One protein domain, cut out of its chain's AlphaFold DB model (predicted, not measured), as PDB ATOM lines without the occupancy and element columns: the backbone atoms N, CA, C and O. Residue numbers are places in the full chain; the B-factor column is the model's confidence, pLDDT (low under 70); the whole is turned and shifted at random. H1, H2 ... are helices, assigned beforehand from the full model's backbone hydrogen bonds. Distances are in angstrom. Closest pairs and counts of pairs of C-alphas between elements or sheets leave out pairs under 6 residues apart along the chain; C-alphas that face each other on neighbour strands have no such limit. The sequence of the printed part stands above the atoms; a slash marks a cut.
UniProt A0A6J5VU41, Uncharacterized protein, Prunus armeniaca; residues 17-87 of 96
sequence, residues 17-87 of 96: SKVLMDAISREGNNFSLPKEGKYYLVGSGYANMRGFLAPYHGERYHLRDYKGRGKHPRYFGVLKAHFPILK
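This is residues 17 to 87 of the 96 residues of an uncharacterized protein of Prunus armeniaca (UniProt A0A6J5VU41). Little regular structure is present: H1, the longest helix, lies at one end of a loose rod, and long loops make its middle, where residues 40 to 41 and 52 to 53 pair briefly, parallel. Toward the other end residues 59 to 75, with H2, stick out as a free loop that folds back to H3 and H4, which meet at a corner. The printed part has 71 residues with four named helices, H1 to H4 in chain order, and no named strand; the class is all helix, though these hold only 25 residues. The radius of gyration of the C-alphas is 15.0 A, and the spans are 49 by 23 by 19 A.

H1, residues 17 to 25, is 12.1 A long and begins at C-alpha 17 (37.498, 60.128, 92.967). H2 is residues 63 to 66. H3, residues 75 to 82, is 11.0 A long. H4, residues 84 to 87, ends at C-alpha 87 (55.050, 44.256, 92.856).

H1 touches no helix. H3 and H4 touch only at the corner; their closest C-alphas, Lys 80 and Leu 86, are 5.1 A apart. H2 and H3 are apart. In H1 and H3 every O i to N i+4 pair is within hydrogen-bond range; H2 and H4 are too short for one.

The C-alphas of Gly 28 and Arg 69, the farthest apart, are 48.9 A apart. The printed part has no cut. The link from H1 to H2 is long, 37 residues. Residues 57 to 87 have pLDDT under 70.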
ATOM      1  N   SER A  17      37.556  61.560  92.645       85.44
ATOM      2  CA  SER A  17      37.498  60.128  92.967       85.44
ATOM      3  C   SER A  17      36.077  59.569  92.891       85.44
ATOM      4  O   SER A  17      35.896  58.438  92.448       85.44
ATOM      5  N   LYS A  18      35.059  60.347  93.284       88.75
ATOM      6  CA  LYS A  18      33.651  59.932  93.152       88.75
ATOM      7  C   LYS A  18      33.233  59.857  91.687       88.75
ATOM      8  O   LYS A  18      32.600  58.881  91.302       88.75
ATOM      9  N   VAL A  19      33.623  60.848  90.885       90.12
ATOM     10  CA  VAL A  19      33.322  60.890  89.446       90.12
ATOM     11  C   VAL A  19      33.943  59.686  88.737       90.12
ATOM     12  O   VAL A  19      33.267  59.023  87.955       90.12
ATOM     13  N   LEU A  20      35.200  59.350  89.049       89.25
ATOM     14  CA  LEU A  20      35.859  58.173  88.481       89.25
ATOM     15  C   LEU A  20      35.199  56.865  88.924       89.25
ATOM     16  O   LEU A  20      34.990  55.992  88.088       89.25
ATOM     17  N   MET A  21      34.872  56.720  90.211       89.38
ATOM     18  CA  MET A  21      34.229  55.503  90.720       89.38
ATOM     19  C   MET A  21      32.873  55.254  90.061       89.38
ATOM     20  O   MET A  21      32.576  54.131  89.668       89.38
ATOM     21  N   ASP A  22      32.081  56.304  89.886       91.31
ATOM     22  CA  ASP A  22      30.781  56.199  89.230       91.31
ATOM     23  C   ASP A  22      30.929  55.925  87.722       91.31
ATOM     24  O   ASP A  22      30.198  55.104  87.162       91.31
ATOM     25  N   ALA A  23      31.940  56.525  87.073       91.06
ATOM     26  CA  ALA A  23      32.287  56.251  85.678       91.06
ATOM     27  C   ALA A  23      32.588  54.762  85.441       91.06
ATOM     28  O   ALA A  23      32.118  54.201  84.452       91.06
ATOM     29  N   ILE A  24      33.333  54.118  86.349       91.00
ATOM     30  CA  ILE A  24      33.715  52.703  86.217       91.00
ATOM     31  C   ILE A  24      32.637  51.723  86.693       91.00
ATOM     32  O   ILE A  24      32.638  50.582  86.239       91.00
ATOM     33  N   SER A  25      31.755  52.115  87.622       89.69
ATOM     34  CA  SER A  25      30.805  51.185  88.246       89.69
ATOM     35  C   SER A  25      29.491  51.043  87.487       89.69
ATOM     36  O   SER A  25      28.844  50.003  87.587       89.69
ATOM     37  N   ARG A  26      29.050  52.080  86.765       88.81
ATOM     38  CA  ARG A  26      27.792  52.017  86.008       88.81
ATOM     39  C   ARG A  26      28.039  51.415  84.632       88.81
ATOM     40  O   ARG A  26      28.721  52.014  83.806       88.81
ATOM     41  N   GLU A  27      27.401  50.287  84.344       80.81
ATOM     42  CA  GLU A  27      27.533  49.599  83.050       80.81
ATOM     43  C   GLU A  27      27.145  50.491  81.857       80.81
ATOM     44  O   GLU A  27      27.788  50.449  80.812       80.81
ATOM     45  N   GLY A  28      26.167  51.389  82.033       86.62
ATOM     46  CA  GLY A  28      25.739  52.332  80.991       86.62
ATOM     47  C   GLY A  28      26.772  53.407  80.623       86.62
ATOM     48  O   GLY A  28      26.636  54.051  79.583       86.62
ATOM     49  N   ASN A  29      27.814  53.601  81.436       88.31
ATOM     50  CA  ASN A  29      28.827  54.625  81.189       88.31
ATOM     51  C   ASN A  29      29.850  54.210  80.125       88.31
ATOM     52  O   ASN A  29      30.552  55.081  79.623       88.31
ATOM     53  N   ASN A  30      29.948  52.924  79.764       87.81
ATOM     54  CA  ASN A  30      30.893  52.416  78.758       87.81
ATOM     55  C   ASN A  30      32.363  52.829  79.000       87.81
ATOM     56  O   ASN A  30      33.150  52.963  78.056       87.81
ATOM     57  N   PHE A  31      32.756  53.042  80.261       90.12
ATOM     58  CA  PHE A  31      34.140  53.362  80.594       90.12
ATOM     59  C   PHE A  31      35.039  52.156  80.296       90.12
ATOM     60  O   PHE A  31      34.882  51.077  80.865       90.12
ATOM     61  N   SER A  32      36.017  52.340  79.410       89.75
ATOM     62  CA  SER A  32      36.967  51.281  79.066       89.75
ATOM     63  C   SER A  32      38.066  51.190  80.116       89.75
ATOM     64  O   SER A  32      38.858  52.116  80.263       89.75
ATOM     65  N   LEU A  33      38.146  50.067  80.831       89.75
ATOM     66  CA  LEU A  33      39.256  49.780  81.739       89.75
ATOM     67  C   LEU A  33      40.530  49.419  80.957       89.75
ATOM     68  O   LEU A  33      40.460  48.880  79.846       89.75
ATOM     69  N   PRO A  34      41.723  49.678  81.522       89.62
ATOM     70  CA  PRO A  34      42.955  49.283  80.865       89.62
ATOM     71  C   PRO A  34      43.059  47.754  80.826       89.62
ATOM     72  O   PRO A  34      42.574  47.052  81.713       89.62
ATOM     73  N   LYS A  35      43.733  47.230  79.793       88.62
ATOM     74  CA  LYS A  35      44.014  45.789  79.680       88.62
ATOM     75  C   LYS A  35      44.746  45.282  80.924       88.62
ATOM     76  O   LYS A  35      45.477  46.031  81.569       88.62
ATOM     77  N   GLU A  36      44.612  43.994  81.210       85.69
ATOM     78  CA  GLU A  36      45.309  43.373  82.332       85.69
ATOM     79  C   GLU A  36      46.826  43.651  82.296       85.69
ATOM     80  O   GLU A  36      47.465  43.608  81.242       85.69
ATOM     81  N   GLY A  37      47.392  44.029  83.446       84.12
ATOM     82  CA  GLY A  37      48.789  44.462  83.560       84.12
ATOM     83  C   GLY A  37      49.084  45.872  83.016       84.12
ATOM     84  O   GLY A  37      50.248  46.288  82.994       84.12
ATOM     85  N   LYS A  38      48.069  46.628  82.586       85.50
ATOM     86  CA  LYS A  38      48.176  48.044  82.204       85.50
ATOM     87  C   LYS A  38      47.428  48.935  83.194       85.50
ATOM     88  O   LYS A  38      46.489  48.503  83.853       85.50
ATOM     89  N   TYR A  39      47.870  50.184  83.283       87.69
ATOM     90  CA  TYR A  39      47.320  51.191  84.184       87.69
ATOM     91  C   TYR A  39      47.153  52.505  83.427       87.69
ATOM     92  O   TYR A  39      48.016  52.867  82.623       87.69
ATOM     93  N   TYR A  40      46.067  53.219  83.700       88.12
ATOM     94  CA  TYR A  40      45.955  54.628  83.363       88.12
ATOM     95  C   TYR A  40      46.723  55.456  84.388       88.12
ATOM     96  O   TYR A  40      46.622  55.219  85.593       88.12
ATOM     97  N   LEU A  41      47.497  56.425  83.902       87.50
ATOM     98  CA  LEU A  41      48.107  57.427  84.762       87.50
ATOM     99  C   LEU A  41      47.043  58.475  85.087       87.50
ATOM    100  O   LEU A  41      46.494  59.094  84.177       87.50
ATOM    101  N   VAL A  42      46.737  58.642  86.367       86.06
ATOM    102  CA  VAL A  42      45.710  59.574  86.843       86.06
ATOM    103  C   VAL A  42      46.333  60.783  87.519       86.06
ATOM    104  O   VAL A  42      47.525  60.809  87.817       86.06
ATOM    105  N   GLY A  43      45.518  61.809  87.751       84.31
ATOM    106  CA  GLY A  43      45.934  62.959  88.534       84.31
ATOM    107  C   GLY A  43      46.353  62.560  89.946       84.31
ATOM    108  O   GLY A  43      45.988  61.519  90.487       84.31
ATOM    109  N   SER A  44      47.111  63.440  90.575       80.38
ATOM    110  CA  SER A  44      47.703  63.198  91.881       80.38
ATOM    111  C   SER A  44      46.687  63.256  93.040       80.38
ATOM    112  O   SER A  44      47.028  62.934  94.174       80.38
ATOM    113  N   GLY A  45      45.453  63.690  92.759       80.56
ATOM    114  CA  GLY A  45      44.309  63.682  93.679       80.56
ATOM    115  C   GLY A  45      43.504  62.377  93.678       80.56
ATOM    116  O   GLY A  45      42.515  62.279  94.399       80.56
ATOM    117  N   TYR A  46      43.909  61.384  92.883       83.62
ATOM    118  CA  TYR A  46      43.250  60.081  92.803       83.62
ATOM    119  C   TYR A  46      43.993  59.033  93.635       83.62
ATOM    120  O   TYR A  46      45.220  59.047  93.742       83.62
ATOM    121  N   ALA A  47      43.246  58.087  94.204       81.44
ATOM    122  CA  ALA A  47      43.826  56.949  94.908       81.44
ATOM    123  C   ALA A  47      44.437  55.929  93.930       81.44
ATOM    124  O   ALA A  47      43.907  55.681  92.846       81.44
ATOM    125  N   ASN A  48      45.535  55.287  94.339       85.50
ATOM    126  CA  ASN A  48      46.115  54.168  93.595       85.50
ATOM    127  C   ASN A  48      45.240  52.920  93.741       85.50
ATOM    128  O   ASN A  48      45.014  52.454  94.858       85.50
ATOM    129  N   MET A  49      44.804  52.346  92.621       86.19
ATOM    130  CA  MET A  49      44.000  51.121  92.596       86.19
ATOM    131  C   MET A  49      44.275  50.302  91.332       86.19
ATOM    132  O   MET A  49      45.019  50.719  90.444       86.19
ATOM    133  N   ARG A  50      43.714  49.091  91.230       84.19
ATOM    134  CA  ARG A  50      43.924  48.246  90.044       84.19
ATOM    135  C   ARG A  50      43.455  49.000  88.793       84.19
ATOM    136  O   ARG A  50      42.318  49.449  88.733       84.19
ATOM    137  N   GLY A  51      44.342  49.150  87.812       88.50
ATOM    138  CA  GLY A  51      44.073  49.896  86.581       88.50
ATOM    139  C   GLY A  51      44.310  51.410  86.657       88.50
ATOM    140  O   GLY A  51      44.340  52.048  85.611       88.50
ATOM    141  N   PHE A  52      44.567  51.997  87.831       89.38
ATOM    142  CA  PHE A  52      44.793  53.442  87.973       89.38
ATOM    143  C   PHE A  52      45.986  53.744  88.882       89.38
ATOM    144  O   PHE A  52      46.048  53.287  90.025       89.38
ATOM    145  N   LEU A  53      46.940  54.519  88.373       89.19
ATOM    146  CA  LEU A  53      48.165  54.868  89.084       89.19
ATOM    147  C   LEU A  53      48.329  56.387  89.132       89.19
ATOM    148  O   LEU A  53      48.433  57.037  88.093       89.19
ATOM    149  N   ALA A  54      48.358  56.949  90.331       86.06
ATOM    150  CA  ALA A  54      48.678  58.347  90.563       86.06
ATOM    151  C   ALA A  54      50.205  58.526  90.675       86.06
ATOM    152  O   ALA A  54      50.887  57.672  91.254       86.06
ATOM    153  N   PRO A  55      50.769  59.629  90.150       81.25
ATOM    154  CA  PRO A  55      52.164  59.987  90.360       81.25
ATOM    155  C   PRO A  55      52.522  60.046  91.846       81.25
ATOM    156  O   PRO A  55      51.733  60.495  92.678       81.25
ATOM    157  N   TYR A  56      53.739  59.621  92.177       73.38
ATOM    158  CA  TYR A  56      54.259  59.747  93.531       73.38
ATOM    159  C   TYR A  56      54.581  61.214  93.828       73.38
ATOM    160  O   TYR A  56      55.319  61.854  93.085       73.38
ATOM    161  N   HIS A  57      54.051  61.742  94.931       65.56
ATOM    162  CA  HIS A  57      54.226  63.146  95.322       65.56
ATOM    163  C   HIS A  57      55.584  63.467  95.963       65.56
ATOM    164  O   HIS A  57      55.900  64.635  96.165       65.56
ATOM    165  N   GLY A  58      56.389  62.456  96.303       62.59
ATOM    166  CA  GLY A  58      57.641  62.641  97.049       62.59
ATOM    167  C   GLY A  58      58.900  62.810  96.195       62.59
ATOM    168  O   GLY A  58      59.953  63.125  96.740       62.59
ATOM    169  N   GLU A  59      58.821  62.631  94.874       61.66
ATOM    170  CA  GLU A  59      59.953  62.846  93.967       61.66
ATOM    171  C   GLU A  59      59.531  63.701  92.774       61.66
ATOM    172  O   GLU A  59      58.513  63.455  92.127       61.66
ATOM    173  N   ARG A  60      60.335  64.720  92.458       59.47
ATOM    174  CA  ARG A  60      60.095  65.551  91.279       59.47
ATOM    175  C   ARG A  60      60.590  64.817  90.037       59.47
ATOM    176  O   ARG A  60      61.788  64.745  89.785       59.47
ATOM    177  N   TYR A  61      59.662  64.305  89.240       60.66
ATOM    178  CA  TYR A  61      59.956  63.686  87.949       60.66
ATOM    179  C   TYR A  61      60.231  64.750  86.871       60.66
ATOM    180  O   TYR A  61      59.433  64.925  85.951       60.66
ATOM    181  N   HIS A  62      61.333  65.505  86.951       60.28
ATOM    182  CA  HIS A  62      61.675  66.414  85.851       60.28
ATOM    183  C   HIS A  62      62.451  65.678  84.767       60.28
ATOM    184  O   HIS A  62      63.569  65.231  84.989       60.28
ATOM    185  N   LEU A  63      61.926  65.670  83.539       56.31
ATOM    186  CA  LEU A  63      62.629  65.156  82.351       56.31
ATOM    187  C   LEU A  63      64.046  65.739  82.156       56.31
ATOM    188  O   LEU A  63      64.890  65.103  81.527       56.31
ATOM    189  N   ARG A  64      64.317  66.943  82.682       55.19
ATOM    190  CA  ARG A  64      65.635  67.594  82.624       55.19
ATOM    191  C   ARG A  64      66.685  66.917  83.506       55.19
ATOM    192  O   ARG A  64      67.841  66.881  83.097       55.19
ATOM    193  N   ASP A  65      66.281  66.308  84.617       55.69
ATOM    194  CA  ASP A  65      67.186  65.625  85.552       55.69
ATOM    195  C   ASP A  65      67.704  64.284  84.981       55.69
ATOM    196  O   ASP A  65      68.614  63.668  85.532       55.69
ATOM    197  N   TYR A  66      67.167  63.847  83.831       55.97
ATOM    198  CA  TYR A  66      67.448  62.544  83.216       55.97
ATOM    199  C   TYR A  66      68.134  62.618  81.839       55.97
ATOM    200  O   TYR A  66      68.354  61.583  81.207       55.97
ATOM    201  N   LYS A  67      68.534  63.809  81.358       51.28
ATOM    202  CA  LYS A  67      69.376  63.954  80.151       51.28
ATOM    203  C   LYS A  67      70.852  63.667  80.476       51.28
ATOM    204  O   LYS A  67      71.685  64.566  80.480       51.28
ATOM    205  N   GLY A  68      71.191  62.405  80.736       49.38
ATOM    206  CA  GLY A  68      72.573  61.952  80.933       49.38
ATOM    207  C   GLY A  68      72.774  60.529  80.417       49.38
ATOM    208  O   GLY A  68      72.017  59.626  80.768       49.38
ATOM    209  N   ARG A  69      73.784  60.319  79.558       47.81
ATOM    210  CA  ARG A  69      74.109  59.004  78.974       47.81
ATOM    211  C   ARG A  69      74.346  57.976  80.092       47.81
ATOM    212  O   ARG A  69      75.223  58.164  80.925       47.81
ATOM    213  N   GLY A  70      73.584  56.882  80.086       48.09
ATOM    214  CA  GLY A  70      73.908  55.662  80.839       48.09
ATOM    215  C   GLY A  70      73.200  55.449  82.180       48.09
ATOM    216  O   GLY A  70      73.319  54.367  82.744       48.09
ATOM    217  N   LYS A  71      72.407  56.403  82.676       46.28
ATOM    218  CA  LYS A  71      71.524  56.164  83.829       46.28
ATOM    219  C   LYS A  71      70.087  56.055  83.342       46.28
ATOM    220  O   LYS A  71      69.313  56.979  83.532       46.28
ATOM    221  N   HIS A  72      69.728  54.929  82.721       48.41
ATOM    222  CA  HIS A  72      68.336  54.484  82.774       48.41
ATOM    223  C   HIS A  72      68.097  54.097  84.232       48.41
ATOM    224  O   HIS A  72      68.588  53.045  84.658       48.41
ATOM    225  N   PRO A  73      67.412  54.921  85.045       46.12
ATOM    226  CA  PRO A  73      67.016  54.453  86.355       46.12
ATOM    227  C   PRO A  73      66.126  53.245  86.093       46.12
ATOM    228  O   PRO A  73      65.431  53.181  85.079       46.12
ATOM    229  N   ARG A  74      66.131  52.271  86.995       54.75
ATOM    230  CA  ARG A  74      65.114  51.224  87.010       54.75
ATOM    231  C   ARG A  74      63.778  51.917  87.305       54.75
ATOM    232  O   ARG A  74      63.316  51.848  88.433       54.75
ATOM    233  N   TYR A  75      63.185  52.616  86.330       50.75
ATOM    234  CA  TYR A  75      61.935  53.380  86.445       50.75
ATOM    235  C   TYR A  75      60.881  52.479  87.069       50.75
ATOM    236  O   TYR A  75      60.259  52.806  88.070       50.75
ATOM    237  N   PHE A  76      60.816  51.256  86.554       53.09
ATOM    238  CA  PHE A  76      59.954  50.212  87.064       53.09
ATOM    239  C   PHE A  76      60.354  49.703  88.455       53.09
ATOM    240  O   PHE A  76      59.489  49.325  89.228       53.09
ATOM    241  N   GLY A  77      61.644  49.696  88.800       54.53
ATOM    242  CA  GLY A  77      62.142  49.273  90.114       54.53
ATOM    243  C   GLY A  77      61.840  50.277  91.230       54.53
ATOM    244  O   GLY A  77      61.381  49.865  92.289       54.53
ATOM    245  N   VAL A  78      62.033  51.577  90.979       57.06
ATOM    246  CA  VAL A  78      61.673  52.658  91.919       57.06
ATOM    247  C   VAL A  78      60.154  52.738  92.071       57.06
ATOM    248  O   VAL A  78      59.644  52.762  93.187       57.06
ATOM    249  N   LEU A  79      59.416  52.651  90.957       60.19
ATOM    250  CA  LEU A  79      57.958  52.554  90.990       60.19
ATOM    251  C   LEU A  79      57.498  51.301  91.762       60.19
ATOM    252  O   LEU A  79      56.643  51.402  92.631       60.19
ATOM    253  N   LYS A  80      58.095  50.120  91.553       59.66
ATOM    254  CA  LYS A  80      57.772  48.904  92.331       59.66
ATOM    255  C   LYS A  80      58.109  49.008  93.821       59.66
ATOM    256  O   LYS A  80      57.452  48.355  94.633       59.66
ATOM    257  N   ALA A  81      59.132  49.779  94.188       61.88
ATOM    258  CA  ALA A  81      59.492  49.997  95.585       61.88
ATOM    259  C   ALA A  81      58.428  50.835  96.309       61.88
ATOM    260  O   ALA A  81      58.034  50.479  97.419       61.88
ATOM    261  N   HIS A  82      57.928  51.889  95.660       59.22
ATOM    262  CA  HIS A  82      56.984  52.837  96.261       59.22
ATOM    263  C   HIS A  82      55.508  52.481  96.054       59.22
ATOM    264  O   HIS A  82      54.667  52.890  96.850       59.22
ATOM    265  N   PHE A  83      55.183  51.682  95.038       63.34
ATOM    266  CA  PHE A  83      53.824  51.229  94.760       63.34
ATOM    267  C   PHE A  83      53.743  49.705  94.922       63.34
ATOM    268  O   PHE A  83      54.026  48.966  93.974       63.34
ATOM    269  N   PRO A  84      53.324  49.200  96.102       69.50
ATOM    270  CA  PRO A  84      53.186  47.765  96.355       69.50
ATOM    271  C   PRO A  84      52.310  47.048  95.323       69.50
ATOM    272  O   PRO A  84      52.589  45.904  94.978       69.50
ATOM    273  N   ILE A  85      51.311  47.742  94.762       62.75
ATOM    274  CA  ILE A  85      50.436  47.215  93.706       62.75
ATOM    275  C   ILE A  85      51.201  46.824  92.431       62.75
ATOM    276  O   ILE A  85      50.806  45.900  91.724       62.75
ATOM    277  N   LEU A  86      52.345  47.462  92.167       65.12
ATOM    278  CA  LEU A  86      53.191  47.141  91.020       65.12
ATOM    279  C   LEU A  86      54.082  45.915  91.278       65.12
ATOM    280  O   LEU A  86      54.602  45.342  90.322       65.12
ATOM    281  N   LYS A  87      54.258  45.464  92.534       66.69
ATOM    282  CA  LYS A  87      55.050  44.256  92.856       66.69
ATOM    283  C   LYS A  87      54.418  42.980  92.301       66.69
ATOM    284  O   LYS A  87      55.144  42.052  91.965       66.69
TER     285      LYS A  87